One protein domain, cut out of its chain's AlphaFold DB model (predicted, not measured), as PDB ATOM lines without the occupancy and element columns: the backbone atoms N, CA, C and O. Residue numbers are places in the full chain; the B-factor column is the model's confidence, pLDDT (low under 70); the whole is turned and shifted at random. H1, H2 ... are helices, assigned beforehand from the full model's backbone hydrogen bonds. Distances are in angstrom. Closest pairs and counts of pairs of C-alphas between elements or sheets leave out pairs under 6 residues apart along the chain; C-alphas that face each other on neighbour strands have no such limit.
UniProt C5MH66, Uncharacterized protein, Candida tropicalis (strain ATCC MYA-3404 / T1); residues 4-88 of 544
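Overview. This is residues 4 to 88 of the 544 residues of an uncharacterized protein of Candida tropicalis (strain ATCC MYA-3404 / T1) (UniProt C5MH66). Five helices make a small, rounded cup: H2, H4 and H5 form a curved wall with H4 in the middle, H3 sits at one end of it, and the longest helix, H1, lies across the open side opposite H4, touching none of the other helices. Much of the two links at residues 18 to 25 and 66 to 77 lies at the end away from H3. The printed part has 85 residues with five named helices, in the order H1 H2 H3 H4 H5, and no named strand; the class is all helix. The whole is compact, with a radius of gyration of the C-alphas of 12.3 A and spans of 33 by 26 by 21 A.

Along the chain. H1, residues 4 to 17, is the longest helix and measures 20.8 A from C-alpha 4 at (-39.197, -9.367, -4.750) to C-alpha 17 at (-50.145, -2.989, 11.788). H2, residues 26 to 37, measures 16.8 A. H3, residues 47 to 56, measures 14.3 A, and H4, residues 58 to 65, 10.8 A. H5, residues 78 to 86, measures 11.6 A and ends with C-alpha 86 at (-36.703, 1.709, -7.220).

Arrangement. H1 touches no helix; it is near H3, with 7 pairs of C-alphas within 10 A. It is apart from H4, and only just apart from H5, the closest C-alphas being 8.1 A apart, and from H2, at 8.3 A. H3 touches H5 at a shallow tilt of 32 degrees, opposite ways, the closest C-alphas being those of Cys 55 and Cys 86, 5.8 A apart. H3 and H2 only just touch, with 3 pairs of C-alphas within 8 A, H2 with residues 34 to 35 alone; the closest are those of Gln 35 and Leu 54, 6.9 A apart, and the tilt is steep at 54 degrees. H4 touches H2 at a steep tilt of 43 degrees, opposite ways, with the C-alphas of His 27 and Glu 63 closest at 4.8 A. H4 also touches H5, with the C-alphas of Trp 61 and Ala 78 closest at 5.0 A; at 72 degrees the two are only just about perpendicular. H2 and H5 are apart. The packing is mostly crossed, the helices that touch standing mainly at more than a shallow tilt. Every O i to N i+4 pair is within hydrogen-bond range in H3, H4 and H5; in H1 it is 9 of 10 and in H2 7 of 8.

Size, cuts and confidence. The two C-alphas farthest apart are those of Glu 43 and Ser 75, at 34.1 A. The printed part has no cut. The link from H4 to H5, residues 66 to 77, is long; that from H3 to H4 is tight. The mean pLDDT of the printed part is 80.9, and it is under 70 at residues 4 to 10, 12 to 21, 40 to 45, 70 to 71 and 88.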
ATOM      1  N   THR A   4     -37.787  -9.796  -4.742       54.00
ATOM      2  CA  THR A   4     -39.197  -9.367  -4.750       54.00
ATOM      3  C   THR A   4     -40.069  -9.763  -3.543       54.00
ATOM      4  O   THR A   4     -40.917  -8.943  -3.195       54.00
ATOM      5  N   PRO A   5     -39.923 -10.925  -2.862       55.59
ATOM      6  CA  PRO A   5     -40.878 -11.287  -1.808       55.59
ATOM      7  C   PRO A   5     -40.726 -10.457  -0.524       55.59
ATOM      8  O   PRO A   5     -41.698 -10.296   0.206       55.59
ATOM      9  N   LEU A   6     -39.540  -9.895  -0.253       55.84
ATOM     10  CA  LEU A   6     -39.285  -9.132   0.976       55.84
ATOM     11  C   LEU A   6     -40.006  -7.779   1.003       55.84
ATOM     12  O   LEU A   6     -40.484  -7.380   2.059       55.84
ATOM     13  N   PHE A   7     -40.136  -7.101  -0.144       65.88
ATOM     14  CA  PHE A   7     -40.865  -5.830  -0.223       65.88
ATOM     15  C   PHE A   7     -42.344  -6.012   0.121       65.88
ATOM     16  O   PHE A   7     -42.866  -5.319   0.986       65.88
ATOM     17  N   PHE A   8     -43.006  -6.997  -0.497       65.94
ATOM     18  CA  PHE A   8     -44.412  -7.278  -0.214       65.94
ATOM     19  C   PHE A   8     -44.632  -7.836   1.197       65.94
ATOM     20  O   PHE A   8     -45.657  -7.520   1.788       65.94
ATOM     21  N   ALA A   9     -43.683  -8.588   1.766       61.97
ATOM     22  CA  ALA A   9     -43.759  -9.012   3.164       61.97
ATOM     23  C   ALA A   9     -43.690  -7.814   4.130       61.97
ATOM     24  O   ALA A   9     -44.574  -7.664   4.966       61.97
ATOM     25  N   LEU A  10     -42.703  -6.923   3.981       62.72
ATOM     26  CA  LEU A  10     -42.575  -5.724   4.822       62.72
ATOM     27  C   LEU A  10     -43.765  -4.769   4.650       62.72
ATOM     28  O   LEU A  10     -44.285  -4.249   5.634       62.72
ATOM     29  N   LEU A  11     -44.244  -4.593   3.417       70.56
ATOM     30  CA  LEU A  11     -45.401  -3.753   3.122       70.56
ATOM     31  C   LEU A  11     -46.706  -4.358   3.661       70.56
ATOM     32  O   LEU A  11     -47.551  -3.617   4.151       70.56
ATOM     33  N   GLN A  12     -46.868  -5.687   3.646       68.75
ATOM     34  CA  GLN A  12     -48.002  -6.348   4.304       68.75
ATOM     35  C   GLN A  12     -47.900  -6.329   5.832       68.75
ATOM     36  O   GLN A  12     -48.939  -6.241   6.473       68.75
ATOM     37  N   ILE A  13     -46.701  -6.338   6.423       59.47
ATOM     38  CA  ILE A  13     -46.520  -6.159   7.874       59.47
ATOM     39  C   ILE A  13     -46.917  -4.733   8.287       59.47
ATOM     40  O   ILE A  13     -47.737  -4.571   9.188       59.47
ATOM     41  N   ALA A  14     -46.436  -3.705   7.578       60.69
ATOM     42  CA  ALA A  14     -46.852  -2.317   7.809       60.69
ATOM     43  C   ALA A  14     -48.370  -2.122   7.609       60.69
ATOM     44  O   ALA A  14     -49.024  -1.396   8.358       60.69
ATOM     45  N   LEU A  15     -48.957  -2.813   6.627       64.19
ATOM     46  CA  LEU A  15     -50.389  -2.746   6.340       64.19
ATOM     47  C   LEU A  15     -51.260  -3.585   7.296       64.19
ATOM     48  O   LEU A  15     -52.440  -3.284   7.465       64.19
ATOM     49  N   ALA A  16     -50.694  -4.616   7.927       57.62
ATOM     50  CA  ALA A  16     -51.336  -5.373   8.997       57.62
ATOM     51  C   ALA A  16     -51.330  -4.578  10.310       57.62
ATOM     52  O   ALA A  16     -52.371  -4.501  10.955       57.62
ATOM     53  N   ALA A  17     -50.221  -3.905  10.645       55.34
ATOM     54  CA  ALA A  17     -50.145  -2.989  11.788       55.34
ATOM     55  C   ALA A  17     -51.216  -1.884  11.704       55.34
ATOM     56  O   ALA A  17     -51.935  -1.635  12.667       55.34
ATOM     57  N   LYS A  18     -51.441  -1.329  10.504       59.09
ATOM     58  CA  LYS A  18     -52.526  -0.373  10.225       59.09
ATOM     59  C   LYS A  18     -53.947  -0.885  10.541       59.09
ATOM     60  O   LYS A  18     -54.863  -0.080  10.663       59.09
ATOM     61  N   ARG A  19     -54.180  -2.201  10.630       57.47
ATOM     62  CA  ARG A  19     -55.487  -2.753  11.045       57.47
ATOM     63  C   ARG A  19     -55.637  -2.906  12.560       57.47
ATOM     64  O   ARG A  19     -56.746  -3.196  12.998       57.47
ATOM     65  N   ALA A  20     -54.552  -2.770  13.318       58.06
ATOM     66  CA  ALA A  20     -54.538  -2.897  14.772       58.06
ATOM     67  C   ALA A  20     -54.485  -1.532  15.482       58.06
ATOM     68  O   ALA A  20     -55.074  -1.398  16.549       58.06
ATOM     69  N   ASP A  21     -53.831  -0.529  14.882       68.25
ATOM     70  CA  ASP A  21     -53.703   0.821  15.441       68.25
ATOM     71  C   ASP A  21     -54.530   1.866  14.673       68.25
ATOM     72  O   ASP A  21     -54.186   2.271  13.559       68.25
ATOM     73  N   ASP A  22     -55.571   2.391  15.327       70.56
ATOM     74  CA  ASP A  22     -56.391   3.515  14.838       70.56
ATOM     75  C   ASP A  22     -55.615   4.856  14.765       70.56
ATOM     76  O   ASP A  22     -56.119   5.842  14.231       70.56
ATOM     77  N   ASN A  23     -54.377   4.907  15.280       77.94
ATOM     78  CA  ASN A  23     -53.554   6.120  15.400       77.94
ATOM     79  C   ASN A  23     -52.639   6.420  14.192       77.94
ATOM     80  O   ASN A  23     -51.858   7.372  14.233       77.94
ATOM     81  N   CYS A  24     -52.706   5.645  13.105       87.38
ATOM     82  CA  CYS A  24     -51.951   5.948  11.884       87.38
ATOM     83  C   CYS A  24     -52.388   7.290  11.254       87.38
ATOM     84  O   CYS A  24     -53.545   7.456  10.868       87.38
ATOM     85  N   ASN A  25     -51.437   8.214  11.066       91.19
ATOM     86  CA  ASN A  25     -51.678   9.528  10.454       91.19
ATOM     87  C   ASN A  25     -52.268   9.430   9.023       91.19
ATOM     88  O   ASN A  25     -52.038   8.454   8.305       91.19
ATOM     89  N   GLU A  26     -52.979  10.468   8.568       93.88
ATOM     90  CA  GLU A  26     -53.694  10.529   7.281       93.88
ATOM     91  C   GLU A  26     -52.801  10.195   6.071       93.88
ATOM     92  O   GLU A  26     -53.234   9.501   5.149       93.88
ATOM     93  N   HIS A  27     -51.515  10.551   6.120       94.25
ATOM     94  CA  HIS A  27     -50.533  10.190   5.091       94.25
ATOM     95  C   HIS A  27     -50.428   8.670   4.842       94.25
ATOM     96  O   HIS A  27     -50.269   8.218   3.707       94.25
ATOM     97  N   CYS A  28     -50.628   7.844   5.873       92.94
ATOM     98  CA  CYS A  28     -50.691   6.385   5.756       92.94
ATOM     99  C   CYS A  28     -51.962   5.887   5.040       92.94
ATOM    100  O   CYS A  28     -52.008   4.761   4.529       92.94
ATOM    101  N   ASN A  29     -53.030   6.689   5.018       92.19
ATOM    102  CA  ASN A  29     -54.230   6.439   4.219       92.19
ATOM    103  C   ASN A  29     -53.993   6.813   2.756       92.19
ATOM    104  O   ASN A  29     -54.232   5.973   1.887       92.19
ATOM    105  N   ASN A  30     -53.405   7.981   2.500       94.38
ATOM    106  CA  ASN A  30     -53.072   8.448   1.153       94.38
ATOM    107  C   ASN A  30     -52.075   7.520   0.438       94.38
ATOM    108  O   ASN A  30     -52.304   7.128  -0.709       94.38
ATOM    109  N   ALA A  31     -51.006   7.093   1.121       94.06
ATOM    110  CA  ALA A  31     -50.036   6.143   0.574       94.06
ATOM    111  C   ALA A  31     -50.689   4.792   0.209       94.06
ATOM    112  O   ALA A  31     -50.442   4.251  -0.870       94.06
ATOM    113  N   LEU A  32     -51.582   4.269   1.060       91.38
ATOM    114  CA  LEU A  32     -52.331   3.043   0.758       91.38
ATOM    115  C   LEU A  32     -53.292   3.229  -0.424       91.38
ATOM    116  O   LEU A  32     -53.410   2.337  -1.263       91.38
ATOM    117  N   GLN A  33     -53.989   4.363  -0.502       93.00
ATOM    118  CA  GLN A  33     -54.903   4.631  -1.606       93.00
ATOM    119  C   GLN A  33     -54.151   4.626  -2.945       93.00
ATOM    120  O   GLN A  33     -54.542   3.896  -3.856       93.00
ATOM    121  N   LYS A  34     -53.007   5.315  -3.019       93.50
ATOM    122  CA  LYS A  34     -52.102   5.300  -4.182       93.50
ATOM    123  C   LYS A  34     -51.601   3.897  -4.536       93.50
ATOM    124  O   LYS A  34     -51.548   3.526  -5.706       93.50
ATOM    125  N   GLN A  35     -51.289   3.071  -3.537       92.38
ATOM    126  CA  GLN A  35     -50.929   1.667  -3.760       92.38
ATOM    127  C   GLN A  35     -52.080   0.846  -4.361       92.38
ATOM    128  O   GLN A  35     -51.840   0.001  -5.228       92.38
ATOM    129  N   ASN A  36     -53.320   1.099  -3.941       91.00
ATOM    130  CA  ASN A  36     -54.495   0.447  -4.515       91.00
ATOM    131  C   ASN A  36     -54.751   0.919  -5.956       91.00
ATOM    132  O   ASN A  36     -54.999   0.083  -6.825       91.00
ATOM    133  N   GLU A  37     -54.604   2.221  -6.226       92.38
ATOM    134  CA  GLU A  37     -54.670   2.821  -7.570       92.38
ATOM    135  C   GLU A  37     -53.605   2.229  -8.518       92.38
ATOM    136  O   GLU A  37     -53.907   1.919  -9.669       92.38
ATOM    137  N   CYS A  38     -52.399   1.937  -8.017       92.06
ATOM    138  CA  CYS A  38     -51.339   1.221  -8.739       92.06
ATOM    139  C   CYS A  38     -51.559  -0.309  -8.894       92.06
ATOM    140  O   CYS A  38     -50.628  -1.038  -9.256       92.06
ATOM    141  N   GLY A  39     -52.773  -0.827  -8.660       84.62
ATOM    142  CA  GLY A  39     -53.158  -2.206  -9.000       84.62
ATOM    143  C   GLY A  39     -53.078  -3.226  -7.857       84.62
ATOM    144  O   GLY A  39     -52.797  -4.400  -8.098       84.62
ATOM    145  N   GLY A  40     -53.330  -2.804  -6.616       65.81
ATOM    146  CA  GLY A  40     -53.194  -3.631  -5.404       65.81
ATOM    147  C   GLY A  40     -54.175  -4.808  -5.220       65.81
ATOM    148  O   GLY A  40     -54.172  -5.419  -4.155       65.81
ATOM    149  N   SER A  41     -55.021  -5.150  -6.202       57.25
ATOM    150  CA  SER A  41     -56.183  -6.044  -6.018       57.25
ATOM    151  C   SER A  41     -55.955  -7.557  -6.216       57.25
ATOM    152  O   SER A  41     -56.915  -8.318  -6.111       57.25
ATOM    153  N   GLY A  42     -54.710  -8.025  -6.398       57.88
ATOM    154  CA  GLY A  42     -54.340  -9.380  -5.941       57.88
ATOM    155  C   GLY A  42     -53.886 -10.445  -6.950       57.88
ATOM    156  O   GLY A  42     -53.799 -11.607  -6.558       57.88
ATOM    157  N   GLU A  43     -53.525 -10.120  -8.196       62.34
ATOM    158  CA  GLU A  43     -52.847 -11.094  -9.074       62.34
ATOM    159  C   GLU A  43     -51.317 -10.976  -8.985       62.34
ATOM    160  O   GLU A  43     -50.729  -9.947  -9.308       62.34
ATOM    161  N   ALA A  44     -50.631 -12.059  -8.603       53.12
ATOM    162  CA  ALA A  44     -49.177 -12.058  -8.373       53.12
ATOM    163  C   ALA A  44     -48.318 -11.674  -9.604       53.12
ATOM    164  O   ALA A  44     -47.129 -11.389  -9.457       53.12
ATOM    165  N   GLY A  45     -48.903 -11.643 -10.807       60.91
ATOM    166  CA  GLY A  45     -48.250 -11.178 -12.032       60.91
ATOM    167  C   GLY A  45     -48.074  -9.656 -12.131       60.91
ATOM    168  O   GLY A  45     -47.156  -9.206 -12.817       60.91
ATOM    169  N   THR A  46     -48.888  -8.849 -11.435       75.81
ATOM    170  CA  THR A  46     -48.841  -7.376 -11.553       75.81
ATOM    171  C   THR A  46     -47.795  -6.720 -10.655       75.81
ATOM    172  O   THR A  46     -47.499  -5.546 -10.848       75.81
ATOM    173  N   GLN A  47     -47.158  -7.455  -9.734       81.81
ATOM    174  CA  GLN A  47     -46.218  -6.903  -8.743       81.81
ATOM    175  C   GLN A  47     -45.121  -6.007  -9.346       81.81
ATOM    176  O   GLN A  47     -44.786  -4.973  -8.772       81.81
ATOM    177  N   SER A  48     -44.585  -6.370 -10.519       86.56
ATOM    178  CA  SER A  48     -43.592  -5.546 -11.224       86.56
ATOM    179  C   SER A  48     -44.181  -4.242 -11.769       86.56
ATOM    180  O   SER A  48     -43.483  -3.233 -11.790       86.56
ATOM    181  N   GLN A  49     -45.436  -4.257 -12.222       88.81
ATOM    182  CA  GLN A  49     -46.136  -3.085 -12.751       88.81
ATOM    183  C   GLN A  49     -46.586  -2.163 -11.615       88.81
ATOM    184  O   GLN A  49     -46.391  -0.958 -11.712       88.81
ATOM    185  N   THR A  50     -47.084  -2.718 -10.505       90.69
ATOM    186  CA  THR A  50     -47.393  -1.960  -9.287       90.69
ATOM    187  C   THR A  50     -46.145  -1.287  -8.729       90.69
ATOM    188  O   THR A  50     -46.185  -0.090  -8.468       90.69
ATOM    189  N   LEU A  51     -45.008  -1.991  -8.632       91.44
ATOM    190  CA  LEU A  51     -43.750  -1.365  -8.212       91.44
ATOM    191  C   LEU A  51     -43.334  -0.244  -9.181       91.44
ATOM    192  O   LEU A  51     -42.966   0.838  -8.743       91.44
ATOM    193  N   GLN A  52     -43.438  -0.465 -10.494       92.94
ATOM    194  CA  GLN A  52     -43.072   0.533 -11.504       92.94
ATOM    195  C   GLN A  52     -44.009   1.758 -11.507       92.94
ATOM    196  O   GLN A  52     -43.551   2.872 -11.747       92.94
ATOM    197  N   CYS A  53     -45.290   1.569 -11.180       94.50
ATOM    198  CA  CYS A  53     -46.270   2.631 -10.950       94.50
ATOM    199  C   CYS A  53     -45.917   3.446  -9.693       94.50
ATOM    200  O   CYS A  53     -45.711   4.655  -9.785       94.50
ATOM    201  N   LEU A  54     -45.709   2.773  -8.555       95.62
ATOM    202  CA  LEU A  54     -45.291   3.393  -7.292       95.62
ATOM    203  C   LEU A  54     -43.954   4.142  -7.416       95.62
ATOM    204  O   LEU A  54     -43.777   5.206  -6.837       95.62
ATOM    205  N   CYS A  55     -43.006   3.632  -8.200       95.44
ATOM    206  CA  CYS A  55     -41.717   4.285  -8.442       95.44
ATOM    207  C   CYS A  55     -41.806   5.579  -9.273       95.44
ATOM    208  O   CYS A  55     -40.898   6.418  -9.199       95.44
ATOM    209  N   ASN A  56     -42.888   5.750 -10.036       95.12
ATOM    210  CA  ASN A  56     -43.168   6.957 -10.810       95.12
ATOM    211  C   ASN A  56     -44.005   7.989 -10.029       95.12
ATOM    212  O   ASN A  56     -43.946   9.168 -10.363       95.12
ATOM    213  N   ASP A  57     -44.744   7.577  -8.997       95.50
ATOM    214  CA  ASP A  57     -45.533   8.471  -8.141       95.50
ATOM    215  C   ASP A  57     -44.679   9.030  -6.990       95.50
ATOM    216  O   ASP A  57     -44.505   8.397  -5.951       95.50
ATOM    217  N   GLU A  58     -44.128  10.234  -7.158       95.19
ATOM    218  CA  GLU A  58     -43.339  10.892  -6.103       95.19
ATOM    219  C   GLU A  58     -44.168  11.200  -4.849       95.19
ATOM    220  O   GLU A  58     -43.637  11.142  -3.739       95.19
ATOM    221  N   ASN A  59     -45.477  11.425  -5.010       95.56
ATOM    222  CA  ASN A  59     -46.368  11.697  -3.890       95.56
ATOM    223  C   ASN A  59     -46.599  10.431  -3.045       95.56
ATOM    224  O   ASN A  59     -46.778  10.533  -1.840       95.56
ATOM    225  N   TYR A  60     -46.544   9.222  -3.622       95.81
ATOM    226  CA  TYR A  60     -46.566   7.993  -2.813       95.81
ATOM    227  C   TYR A  60     -45.407   7.963  -1.809       95.81
ATOM    228  O   TYR A  60     -45.613   7.658  -0.636       95.81
ATOM    229  N   TRP A  61     -44.198   8.333  -2.243       94.75
ATOM    230  CA  TRP A  61     -43.016   8.331  -1.378       94.75
ATOM    231  C   TRP A  61     -43.015   9.477  -0.363       94.75
ATOM    232  O   TRP A  61     -42.515   9.281   0.743       94.75
ATOM    233  N   SER A  62     -43.589  10.645  -0.684       94.62
ATOM    234  CA  SER A  62     -43.733  11.737   0.291       94.62
ATOM    235  C   SER A  62     -44.763  11.424   1.374       94.62
ATOM    236  O   SER A  62     -44.494  11.691   2.543       94.62
ATOM    237  N   GLU A  63     -45.908  10.834   1.013       94.19
ATOM    238  CA  GLU A  63     -46.915  10.377   1.980       94.19
ATOM    239  C   GLU A  63     -46.365   9.210   2.823       94.19
ATOM    240  O   GLU A  63     -46.553   9.177   4.036       94.19
ATOM    241  N   LEU A  64     -45.609   8.282   2.221       93.88
ATOM    242  CA  LEU A  64     -44.986   7.173   2.949       93.88
ATOM    243  C   LEU A  64     -43.896   7.645   3.930       93.88
ATOM    244  O   LEU A  64     -43.817   7.115   5.032       93.88
ATOM    245  N   ALA A  65     -43.096   8.657   3.579       93.06
ATOM    246  CA  ALA A  65     -42.107   9.241   4.495       93.06
ATOM    247  C   ALA A  65     -42.748  10.034   5.654       93.06
ATOM    248  O   ALA A  65     -42.160  10.152   6.723       93.06
ATOM    249  N   GLN A  66     -43.967  10.551   5.465       92.44
ATOM    250  CA  GLN A  66     -44.760  11.223   6.507       92.44
ATOM    251  C   GLN A  66     -45.686  10.255   7.274       92.44
ATOM    252  O   GLN A  66     -46.398  10.660   8.198       92.44
ATOM    253  N   CYS A  67     -45.688   8.967   6.913       93.38
ATOM    254  CA  CYS A  67     -46.533   7.953   7.527       93.38
ATOM    255  C   CYS A  67     -45.973   7.491   8.883       93.38
ATOM    256  O   CYS A  67     -45.215   6.526   8.986       93.38
ATOM    257  N   ASN A  68     -46.403   8.157   9.953       88.12
ATOM    258  CA  ASN A  68     -46.062   7.780  11.322       88.12
ATOM    259  C   ASN A  68     -47.076   6.772  11.904       88.12
ATOM    260  O   ASN A  68     -47.894   7.127  12.745       88.12
ATOM    261  N   CYS A  69     -47.054   5.521  11.423       82.00
ATOM    262  CA  CYS A  69     -47.818   4.416  12.035       82.00
ATOM    263  C   CYS A  69     -47.088   3.758  13.220       82.00
ATOM    264  O   CYS A  69     -47.725   3.136  14.063       82.00
ATOM    265  N   SER A  70     -45.750   3.786  13.253       67.94
ATOM    266  CA  SER A  70     -44.962   3.003  14.223       67.94
ATOM    267  C   SER A  70     -43.553   3.566  14.418       67.94
ATOM    268  O   SER A  70     -42.582   2.881  14.110       67.94
ATOM    269  N   ASN A  71     -43.441   4.816  14.886       66.19
ATOM    270  CA  ASN A  71     -42.191   5.445  15.353       66.19
ATOM    271  C   ASN A  71     -40.959   5.152  14.463       66.19
ATOM    272  O   ASN A  71     -39.882   4.804  14.950       66.19
ATOM    273  N   TYR A  72     -41.153   5.217  13.141       70.69
ATOM    274  CA  TYR A  72     -40.078   5.027  12.173       70.69
ATOM    275  C   TYR A  72     -39.119   6.212  12.264       70.69
ATOM    276  O   TYR A  72     -39.554   7.349  12.448       70.69
ATOM    277  N   ASP A  73     -37.824   5.935  12.114       78.88
ATOM    278  CA  ASP A  73     -36.783   6.957  12.174       78.88
ATOM    279  C   ASP A  73     -37.064   8.065  11.144       78.88
ATOM    280  O   ASP A  73     -37.011   7.853   9.928       78.88
ATOM    281  N   SER A  74     -37.382   9.255  11.657       79.44
ATOM    282  CA  SER A  74     -37.773  10.429  10.875       79.44
ATOM    283  C   SER A  74     -36.638  10.998  10.020       79.44
ATOM    284  O   SER A  74     -36.873  11.903   9.218       79.44
ATOM    285  N   SER A  75     -35.417  10.466  10.147       87.00
ATOM    286  CA  SER A  75     -34.284  10.797   9.279       87.00
ATOM    287  C   SER A  75     -34.396  10.236   7.855       87.00
ATOM    288  O   SER A  75     -33.687  10.710   6.965       87.00
ATOM    289  N   ILE A  76     -35.269   9.252   7.606       88.62
ATOM    290  CA  ILE A  76     -35.387   8.618   6.289       88.62
ATOM    291  C   ILE A  76     -36.181   9.511   5.326       88.62
ATOM    292  O   ILE A  76     -37.392   9.686   5.455       88.62
ATOM    293  N   SER A  77     -35.512  10.034   4.294       92.56
ATOM    294  CA  SER A  77     -36.182  10.848   3.281       92.56
ATOM    295  C   SER A  77     -36.978  10.001   2.275       92.56
ATOM    296  O   SER A  77     -36.635   8.858   1.953       92.56
ATOM    297  N   ALA A  78     -38.006  10.607   1.673       91.06
ATOM    298  CA  ALA A  78     -38.740  10.023   0.546       91.06
ATOM    299  C   ALA A  78     -37.821   9.648  -0.636       91.06
ATOM    300  O   ALA A  78     -38.095   8.694  -1.368       91.06
ATOM    301  N   GLN A  79     -36.714  10.380  -0.817       91.94
ATOM    302  CA  GLN A  79     -35.729  10.123  -1.867       91.94
ATOM    303  C   GLN A  79     -34.893   8.878  -1.559       91.94
ATOM    304  O   GLN A  79     -34.635   8.094  -2.472       91.94
ATOM    305  N   ASP A  80     -34.537   8.647  -0.293       92.44
ATOM    306  CA  ASP A  80     -33.803   7.453   0.137       92.44
ATOM    307  C   ASP A  80     -34.664   6.196   0.010       92.44
ATOM    308  O   ASP A  80     -34.210   5.204  -0.560       92.44
ATOM    309  N   LEU A  81     -35.936   6.254   0.429       90.25
ATOM    310  CA  LEU A  81     -36.896   5.159   0.228       90.25
ATOM    311  C   LEU A  81     -37.065   4.834  -1.259       90.25
ATOM    312  O   LEU A  81     -36.905   3.681  -1.671       90.25
ATOM    313  N   ARG A  82     -37.325   5.849  -2.091       92.62
ATOM    314  CA  ARG A  82     -37.468   5.668  -3.539       92.62
ATOM    315  C   ARG A  82     -36.182   5.126  -4.165       92.62
ATOM    316  O   ARG A  82     -36.245   4.207  -4.974       92.62
ATOM    317  N   SER A  83     -35.013   5.633  -3.782       91.50
ATOM    318  CA  SER A  83     -33.717   5.136  -4.264       91.50
ATOM    319  C   SER A  83     -33.486   3.675  -3.861       91.50
ATOM    320  O   SER A  83     -33.113   2.850  -4.694       91.50
ATOM    321  N   TYR A  84     -33.799   3.314  -2.617       91.12
ATOM    322  CA  TYR A  84     -33.637   1.960  -2.097       91.12
ATOM    323  C   TYR A  84     -34.566   0.943  -2.778       91.12
ATOM    324  O   TYR A  84     -34.122  -0.149  -3.136       91.12
ATOM    325  N   TYR A  85     -35.835   1.290  -3.013       89.19
ATOM    326  CA  TYR A  85     -36.813   0.362  -3.594       89.19
ATOM    327  C   TYR A  85     -36.869   0.386  -5.130       89.19
ATOM    328  O   TYR A  85     -37.059  -0.663  -5.747       89.19
ATOM    329  N   CYS A  86     -36.644   1.540  -5.763       92.44
ATOM    330  CA  CYS A  86     -36.703   1.709  -7.220       92.44
ATOM    331  C   CYS A  86     -35.321   1.672  -7.888       92.44
ATOM    332  O   CYS A  86     -35.185   1.173  -9.005       92.44
ATOM    333  N   GLY A  87     -34.269   2.136  -7.206       85.12
ATOM    334  CA  GLY A  87     -32.900   2.198  -7.741       85.12
ATOM    335  C   GLY A  87     -32.209   0.838  -7.902       85.12
ATOM    336  O   GLY A  87     -31.210   0.737  -8.613       85.12
ATOM    337  N   ILE A  88     -32.755  -0.238  -7.322       58.31
ATOM    338  CA  ILE A  88     -32.230  -1.609  -7.488       58.31
ATOM    339  C   ILE A  88     -32.495  -2.167  -8.905       58.31
ATOM    340  O   ILE A  88     -31.879  -3.157  -9.308       58.31
TER     341      ILE A  88